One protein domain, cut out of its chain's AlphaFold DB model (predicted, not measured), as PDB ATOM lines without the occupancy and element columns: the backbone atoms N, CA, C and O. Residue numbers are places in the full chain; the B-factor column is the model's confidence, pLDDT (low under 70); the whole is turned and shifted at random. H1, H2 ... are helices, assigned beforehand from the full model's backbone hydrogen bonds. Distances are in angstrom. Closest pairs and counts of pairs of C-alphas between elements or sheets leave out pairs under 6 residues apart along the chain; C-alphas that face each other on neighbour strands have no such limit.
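AT A GLANCE: This is residues 216 to 238 and 247 to 281 of the 281 residues of an uncharacterized protein of Vitis vinifera (UniProt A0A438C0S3). Two long helices, H1 and H2, lie side by side and run opposite ways, and a short tail after H2, residues 272 to 281, folds back along H2. The printed part has 58 residues, with two named helices in the order H1, H2 and no named strand; the class is all helix. The whole is loose, with a radius of gyration of the C-alphas of 12.9 A, and only just a rod of 39 by 19 by 13 A.

HOW THE PARTS SIT: H1, residues 216 to 236, touches H2, residues 247 to 271, with the C-alphas of Tyr 216 and Ser 268 closest at 5.1 A. They run opposite ways at a shallow tilt of 16 degrees, their centres 10.6 A apart. Each O i to N i+4 pair is within hydrogen-bond range in H1, and 20 of 21 are in H2.

IN THESE COORDINATES: H1 begins with C-alpha 216 at (-30.576, -3.971, 13.366) and is 30.9 A long from first to last C-alpha. H2, 36.4 A long, ends with C-alpha 271 at (-29.302, -9.811, 18.331).

THE WHOLE: The C-alphas of Gly 238 and Gly 273 are the two farthest apart, at 39.0 A. Residues 239 to 246 are not printed; C-alphas 238 and 247 are 10.0 A apart across the cut. The pLDDT is under 70 at residues 235 to 238, 247 to 254 and 274 to 281.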
ATOM      1  N   TYR A 216     -31.432  -2.939  13.969       92.62
ATOM      2  CA  TYR A 216     -30.576  -3.971  13.366       92.62
ATOM      3  C   TYR A 216     -30.808  -4.149  11.861       92.62
ATOM      4  O   TYR A 216     -29.852  -4.319  11.105       92.62
ATOM      5  N   GLU A 217     -32.055  -4.039  11.413       91.56
ATOM      6  CA  GLU A 217     -32.440  -4.099  10.003       91.56
ATOM      7  C   GLU A 217     -31.845  -2.924   9.217       91.56
ATOM      8  O   GLU A 217     -31.271  -3.124   8.147       91.56
ATOM      9  N   GLU A 218     -31.898  -1.708   9.778       94.00
ATOM     10  CA  GLU A 218     -31.301  -0.512   9.167       94.00
ATOM     11  C   GLU A 218     -29.772  -0.648   9.048       94.00
ATOM     12  O   GLU A 218     -29.186  -0.205   8.059       94.00
ATOM     13  N   VAL A 219     -29.114  -1.293  10.023       94.81
ATOM     14  CA  VAL A 219     -27.671  -1.594   9.964       94.81
ATOM     15  C   VAL A 219     -27.351  -2.520   8.795       94.81
ATOM     16  O   VAL A 219     -26.414  -2.241   8.044       94.81
ATOM     17  N   ILE A 220     -28.109  -3.610   8.637       92.94
ATOM     18  CA  ILE A 220     -27.897  -4.586   7.559       92.94
ATOM     19  C   ILE A 220     -28.093  -3.901   6.203       92.94
ATOM     20  O   ILE A 220     -27.190  -3.933   5.365       92.94
ATOM     21  N   GLN A 221     -29.206  -3.183   6.037       94.12
ATOM     22  CA  GLN A 221     -29.518  -2.459   4.806       94.12
ATOM     23  C   GLN A 221     -28.428  -1.435   4.448       94.12
ATOM     24  O   GLN A 221     -27.998  -1.355   3.295       94.12
ATOM     25  N   LEU A 222     -27.934  -0.670   5.427       93.69
ATOM     26  CA  LEU A 222     -26.838   0.280   5.226       93.69
ATOM     27  C   LEU A 222     -25.548  -0.425   4.773       93.69
ATOM     28  O   LEU A 222     -24.855   0.063   3.874       93.69
ATOM     29  N   CYS A 223     -25.204  -1.561   5.386       91.81
ATOM     30  CA  CYS A 223     -24.003  -2.318   5.037       91.81
ATOM     31  C   CYS A 223     -24.075  -2.853   3.601       91.81
ATOM     32  O   CYS A 223     -23.119  -2.673   2.847       91.81
ATOM     33  N   GLU A 224     -25.207  -3.431   3.199       90.38
ATOM     34  CA  GLU A 224     -25.427  -3.954   1.843       90.38
ATOM     35  C   GLU A 224     -25.380  -2.847   0.784       90.38
ATOM     36  O   GLU A 224     -24.644  -2.950  -0.202       90.38
ATOM     37  N   GLN A 225     -26.104  -1.745   1.012       90.31
ATOM     38  CA  GLN A 225     -26.125  -0.607   0.091       90.31
ATOM     39  C   GLN A 225     -24.721  -0.041  -0.118       90.31
ATOM     40  O   GLN A 225     -24.271   0.147  -1.250       90.31
ATOM     41  N   THR A 226     -24.002   0.211   0.975       89.69
ATOM     42  CA  THR A 226     -22.670   0.818   0.906       89.69
ATOM     43  C   THR A 226     -21.618  -0.137   0.344       89.69
ATOM     44  O   THR A 226     -20.700   0.327  -0.332       89.69
ATOM     45  N   LEU A 227     -21.756  -1.452   0.558       85.19
ATOM     46  CA  LEU A 227     -20.893  -2.456  -0.064       85.19
ATOM     47  C   LEU A 227     -21.070  -2.462  -1.582       85.19
ATOM     48  O   LEU A 227     -20.077  -2.402  -2.303       85.19
ATOM     49  N   GLY A 228     -22.315  -2.438  -2.067       78.19
ATOM     50  CA  GLY A 228     -22.600  -2.390  -3.502       78.19
ATOM     51  C   GLY A 228     -21.972  -1.172  -4.194       78.19
ATOM     52  O   GLY A 228     -21.464  -1.288  -5.310       78.19
ATOM     53  N   PHE A 229     -21.940  -0.010  -3.529       80.06
ATOM     54  CA  PHE A 229     -21.219   1.166  -4.035       80.06
ATOM     55  C   PHE A 229     -19.697   0.993  -3.988       80.06
ATOM     56  O   PHE A 229     -19.014   1.318  -4.961       80.06
ATOM     57  N   ALA A 230     -19.156   0.467  -2.888       79.06
ATOM     58  CA  ALA A 230     -17.721   0.250  -2.748       79.06
ATOM     59  C   ALA A 230     -17.190  -0.734  -3.804       79.06
ATOM     60  O   ALA A 230     -16.169  -0.469  -4.436       79.06
ATOM     61  N   GLU A 231     -17.896  -1.836  -4.056       78.19
ATOM     62  CA  GLU A 231     -17.493  -2.846  -5.038       78.19
ATOM     63  C   GLU A 231     -17.493  -2.307  -6.470       78.19
ATOM     64  O   GLU A 231     -16.529  -2.551  -7.197       78.19
ATOM     65  N   LYS A 232     -18.484  -1.489  -6.849       78.88
ATOM     66  CA  LYS A 232     -18.483  -0.777  -8.141       78.88
ATOM     67  C   LYS A 232     -17.267   0.141  -8.279       78.88
ATOM     68  O   LYS A 232     -16.594   0.113  -9.306       78.88
ATOM     69  N   ASN A 233     -16.939   0.892  -7.227       76.31
ATOM     70  CA  ASN A 233     -15.769   1.773  -7.220       76.31
ATOM     71  C   ASN A 233     -14.454   0.987  -7.365       76.31
ATOM     72  O   ASN A 233     -13.527   1.450  -8.029       76.31
ATOM     73  N   PHE A 234     -14.362  -0.215  -6.789       71.19
ATOM     74  CA  PHE A 234     -13.191  -1.078  -6.961       71.19
ATOM     75  C   PHE A 234     -13.140  -1.782  -8.321       71.19
ATOM     76  O   PHE A 234     -12.040  -2.014  -8.816       71.19
ATOM     77  N   ALA A 235     -14.286  -2.138  -8.904       67.94
ATOM     78  CA  ALA A 235     -14.359  -2.752 -10.229       67.94
ATOM     79  C   ALA A 235     -13.890  -1.777 -11.320       67.94
ATOM     80  O   ALA A 235     -13.099  -2.159 -12.175       67.94
ATOM     81  N   LEU A 236     -14.268  -0.496 -11.223       61.12
ATOM     82  CA  LEU A 236     -13.760   0.567 -12.103       61.12
ATOM     83  C   LEU A 236     -12.235   0.752 -12.011       61.12
ATOM     84  O   LEU A 236     -11.594   1.089 -12.999       61.12
ATOM     85  N   ALA A 237     -11.643   0.511 -10.840       59.62
ATOM     86  CA  ALA A 237     -10.206   0.671 -10.605       59.62
ATOM     87  C   ALA A 237      -9.349  -0.540 -11.043       59.62
ATOM     88  O   ALA A 237      -8.146  -0.561 -10.754       59.62
ATOM     89  N   GLY A 238      -9.966  -1.563 -11.647       53.38
ATOM     90  CA  GLY A 238      -9.326  -2.809 -12.084       53.38
ATOM     91  C   GLY A 238      -8.882  -2.838 -13.549       53.38
ATOM     92  O   GLY A 238      -8.246  -3.807 -13.939       53.38
ATOM     93  N   ASN A 247      -1.310  -3.478  -5.642       56.94
ATOM     94  CA  ASN A 247      -2.192  -4.609  -5.348       56.94
ATOM     95  C   ASN A 247      -2.329  -4.874  -3.843       56.94
ATOM     96  O   ASN A 247      -3.438  -5.100  -3.359       56.94
ATOM     97  N   GLY A 248      -1.243  -4.751  -3.070       60.56
ATOM     98  CA  GLY A 248      -1.278  -4.946  -1.616       60.56
ATOM     99  C   GLY A 248      -2.149  -3.917  -0.884       60.56
ATOM    100  O   GLY A 248      -2.922  -4.271   0.007       60.56
ATOM    101  N   PHE A 249      -2.083  -2.641  -1.279       60.06
ATOM    102  CA  PHE A 249      -2.873  -1.572  -0.653       60.06
ATOM    103  C   PHE A 249      -4.348  -1.603  -1.073       60.06
ATOM    104  O   PHE A 249      -5.229  -1.429  -0.225       60.06
ATOM    105  N   LYS A 250      -4.640  -1.881  -2.355       61.28
ATOM    106  CA  LYS A 250      -6.012  -2.117  -2.839       61.28
ATOM    107  C   LYS A 250      -6.645  -3.320  -2.125       61.28
ATOM    108  O   LYS A 250      -7.782  -3.222  -1.666       61.28
ATOM    109  N   CYS A 251      -5.895  -4.411  -1.950       60.22
ATOM    110  CA  CYS A 251      -6.358  -5.608  -1.246       60.22
ATOM    111  C   CYS A 251      -6.651  -5.335   0.241       60.22
ATOM    112  O   CYS A 251      -7.724  -5.695   0.722       60.22
ATOM    113  N   LYS A 252      -5.775  -4.600   0.949       64.62
ATOM    114  CA  LYS A 252      -6.006  -4.173   2.345       64.62
ATOM    115  C   LYS A 252      -7.228  -3.266   2.510       64.62
ATOM    116  O   LYS A 252      -7.963  -3.392   3.485       64.62
ATOM    117  N   ARG A 253      -7.474  -2.349   1.566       64.19
ATOM    118  CA  ARG A 253      -8.686  -1.514   1.594       64.19
ATOM    119  C   ARG A 253      -9.941  -2.341   1.327       64.19
ATOM    120  O   ARG A 253     -10.920  -2.183   2.046       64.19
ATOM    121  N   ARG A 254      -9.899  -3.259   0.358       68.12
ATOM    122  CA  ARG A 254     -11.011  -4.174   0.066       68.12
ATOM    123  C   ARG A 254     -11.321  -5.093   1.255       68.12
ATOM    124  O   ARG A 254     -12.492  -5.292   1.565       68.12
ATOM    125  N   SER A 255     -10.300  -5.618   1.937       70.00
ATOM    126  CA  SER A 255     -10.501  -6.442   3.132       70.00
ATOM    127  C   SER A 255     -11.094  -5.626   4.279       70.00
ATOM    128  O   SER A 255     -12.081  -6.061   4.859       70.00
ATOM    129  N   PHE A 256     -10.597  -4.413   4.549       74.12
ATOM    130  CA  PHE A 256     -11.165  -3.533   5.578       74.12
ATOM    131  C   PHE A 256     -12.653  -3.218   5.340       74.12
ATOM    132  O   PHE A 256     -13.463  -3.385   6.249       74.12
ATOM    133  N   VAL A 257     -13.014  -2.826   4.112       79.31
ATOM    134  CA  VAL A 257     -14.396  -2.514   3.689       79.31
ATOM    135  C   VAL A 257     -15.338  -3.694   3.964       79.31
ATOM    136  O   VAL A 257     -16.455  -3.501   4.442       79.31
ATOM    137  N   ARG A 258     -14.895  -4.929   3.703       83.56
ATOM    138  CA  ARG A 258     -15.698  -6.133   3.967       83.56
ATOM    139  C   ARG A 258     -15.762  -6.484   5.452       83.56
ATOM    140  O   ARG A 258     -16.832  -6.805   5.953       83.56
ATOM    141  N   LEU A 259     -14.639  -6.379   6.161       87.38
ATOM    142  CA  LEU A 259     -14.507  -6.843   7.544       87.38
ATOM    143  C   LEU A 259     -15.467  -6.148   8.512       87.38
ATOM    144  O   LEU A 259     -16.143  -6.830   9.282       87.38
ATOM    145  N   TRP A 260     -15.541  -4.813   8.500       90.69
ATOM    146  CA  TRP A 260     -16.406  -4.106   9.453       90.69
ATOM    147  C   TRP A 260     -17.895  -4.356   9.166       90.69
ATOM    148  O   TRP A 260     -18.680  -4.505  10.104       90.69
ATOM    149  N   ARG A 261     -18.269  -4.479   7.884       92.56
ATOM    150  CA  ARG A 261     -19.641  -4.779   7.450       92.56
ATOM    151  C   ARG A 261     -20.060  -6.181   7.864       92.56
ATOM    152  O   ARG A 261     -21.061  -6.297   8.561       92.56
ATOM    153  N   SER A 262     -19.278  -7.213   7.528       88.88
ATOM    154  CA  SER A 262     -19.557  -8.589   7.971       88.88
ATOM    155  C   SER A 262     -19.669  -8.646   9.491       88.88
ATOM    156  O   SER A 262     -20.665  -9.130  10.014       88.88
ATOM    157  N   ARG A 263     -18.734  -8.020  10.224       92.44
ATOM    158  CA  ARG A 263     -18.790  -7.964  11.692       92.44
ATOM    159  C   ARG A 263     -20.111  -7.388  12.213       92.44
ATOM    160  O   ARG A 263     -20.669  -7.942  13.158       92.44
ATOM    161  N   LEU A 264     -20.584  -6.267  11.664       92.25
ATOM    162  CA  LEU A 264     -21.827  -5.639  12.120       92.25
ATOM    163  C   LEU A 264     -23.073  -6.397  11.657       92.25
ATOM    164  O   LEU A 264     -23.997  -6.528  12.453       92.25
ATOM    165  N   ILE A 265     -23.085  -6.948  10.442       91.31
ATOM    166  CA  ILE A 265     -24.180  -7.784   9.927       91.31
ATOM    167  C   ILE A 265     -24.363  -9.025  10.807       91.31
ATOM    168  O   ILE A 265     -25.456  -9.240  11.333       91.31
ATOM    169  N   SER A 266     -23.299  -9.799  11.045       89.62
ATOM    170  CA  SER A 266     -23.372 -11.001  11.885       89.62
ATOM    171  C   SER A 266     -23.831 -10.651  13.302       89.62
ATOM    172  O   SER A 266     -24.656 -11.349  13.891       89.62
ATOM    173  N   LYS A 267     -23.344  -9.526  13.849       90.94
ATOM    174  CA  LYS A 267     -23.751  -9.042  15.172       90.94
ATOM    175  C   LYS A 267     -25.233  -8.652  15.201       90.94
ATOM    176  O   LYS A 267     -25.924  -8.997  16.154       90.94
ATOM    177  N   SER A 268     -25.735  -7.972  14.174       91.56
ATOM    178  CA  SER A 268     -27.154  -7.626  14.040       91.56
ATOM    179  C   SER A 268     -28.035  -8.875  13.978       91.56
ATOM    180  O   SER A 268     -28.970  -8.989  14.768       91.56
ATOM    181  N   TYR A 269     -27.696  -9.862  13.139       88.81
ATOM    182  CA  TYR A 269     -28.449 -11.121  13.060       88.81
ATOM    183  C   TYR A 269     -28.472 -11.893  14.381       88.81
ATOM    184  O   TYR A 269     -29.515 -12.437  14.755       88.81
ATOM    185  N   PHE A 270     -27.352 -11.898  15.110       88.31
ATOM    186  CA  PHE A 270     -27.274 -12.490  16.442       88.31
ATOM    187  C   PHE A 270     -28.281 -11.848  17.410       88.31
ATOM    188  O   PHE A 270     -29.031 -12.559  18.075       88.31
ATOM    189  N   HIS A 271     -28.359 -10.514  17.452       84.12
ATOM    190  CA  HIS A 271     -29.302  -9.811  18.331       84.12
ATOM    191  C   HIS A 271     -30.768  -9.917  17.894       84.12
ATOM    192  O   HIS A 271     -31.651  -9.798  18.740       84.12
ATOM    193  N   MET A 272     -31.033 -10.189  16.615       85.75
ATOM    194  CA  MET A 272     -32.377 -10.487  16.105       85.75
ATOM    195  C   MET A 272     -32.849 -11.921  16.416       85.75
ATOM    196  O   MET A 272     -33.978 -12.270  16.083       85.75
ATOM    197  N   GLY A 273     -32.000 -12.784  16.992       78.12
ATOM    198  CA  GLY A 273     -32.330 -14.195  17.236       78.12
ATOM    199  C   GLY A 273     -32.362 -15.061  15.969       78.12
ATOM    200  O   GLY A 273     -32.770 -16.219  16.020       78.12
ATOM    201  N   ARG A 274     -31.900 -14.538  14.824       65.88
ATOM    202  CA  ARG A 274     -31.830 -15.253  13.536       65.88
ATOM    203  C   ARG A 274     -30.465 -15.926  13.368       65.88
ATOM    204  O   ARG A 274     -29.728 -15.637  12.425       65.88
ATOM    205  N   LEU A 275     -30.120 -16.811  14.304       55.44
ATOM    206  CA  LEU A 275     -28.809 -17.480  14.368       55.44
ATOM    207  C   LEU A 275     -28.474 -18.300  13.108       55.44
ATOM    208  O   LEU A 275     -27.304 -18.396  12.747       55.44
ATOM    209  N   GLU A 276     -29.485 -18.809  12.402       54.78
ATOM    210  CA  GLU A 276     -29.322 -19.593  11.167       54.78
ATOM    211  C   GLU A 276     -28.690 -18.789  10.008       54.78
ATOM    212  O   GLU A 276     -27.980 -19.351   9.179       54.78
ATOM    213  N   VAL A 277     -28.887 -17.462   9.956       57.91
ATOM    214  CA  VAL A 277     -28.351 -16.600   8.875       57.91
ATOM    215  C   VAL A 277     -26.944 -16.080   9.202       57.91
ATOM    216  O   VAL A 277     -26.142 -15.835   8.304       57.91
ATOM    217  N   ALA A 278     -26.600 -15.970  10.489       47.34
ATOM    218  CA  ALA A 278     -25.342 -15.375  10.955       47.34
ATOM    219  C   ALA A 278     -24.085 -16.196  10.608       47.34
ATOM    220  O   ALA A 278     -22.973 -15.680  10.693       47.34
ATOM    221  N   ARG A 279     -24.243 -17.476  10.243       45.28
ATOM    222  CA  ARG A 279     -23.130 -18.406  10.009       45.28
ATOM    223  C   ARG A 279     -22.514 -18.300   8.602       45.28
ATOM    224  O   ARG A 279     -21.443 -18.860   8.385       45.28
ATOM    225  N   PHE A 280     -23.152 -17.583   7.669       50.69
ATOM    226  CA  PHE A 280     -22.761 -17.549   6.248       50.69
ATOM    227  C   PHE A 280     -22.445 -16.148   5.677       50.69
ATOM    228  O   PHE A 280     -22.207 -16.033   4.477       50.69
ATOM    229  N   THR A 281     -22.416 -15.100   6.507       49.47
ATOM    230  CA  THR A 281     -22.136 -13.694   6.121       49.47
ATOM    231  C   THR A 281     -20.844 -13.171   6.739       49.47
ATOM    232  O   THR A 281     -20.090 -12.429   6.064       49.47
TER     233      THR A 281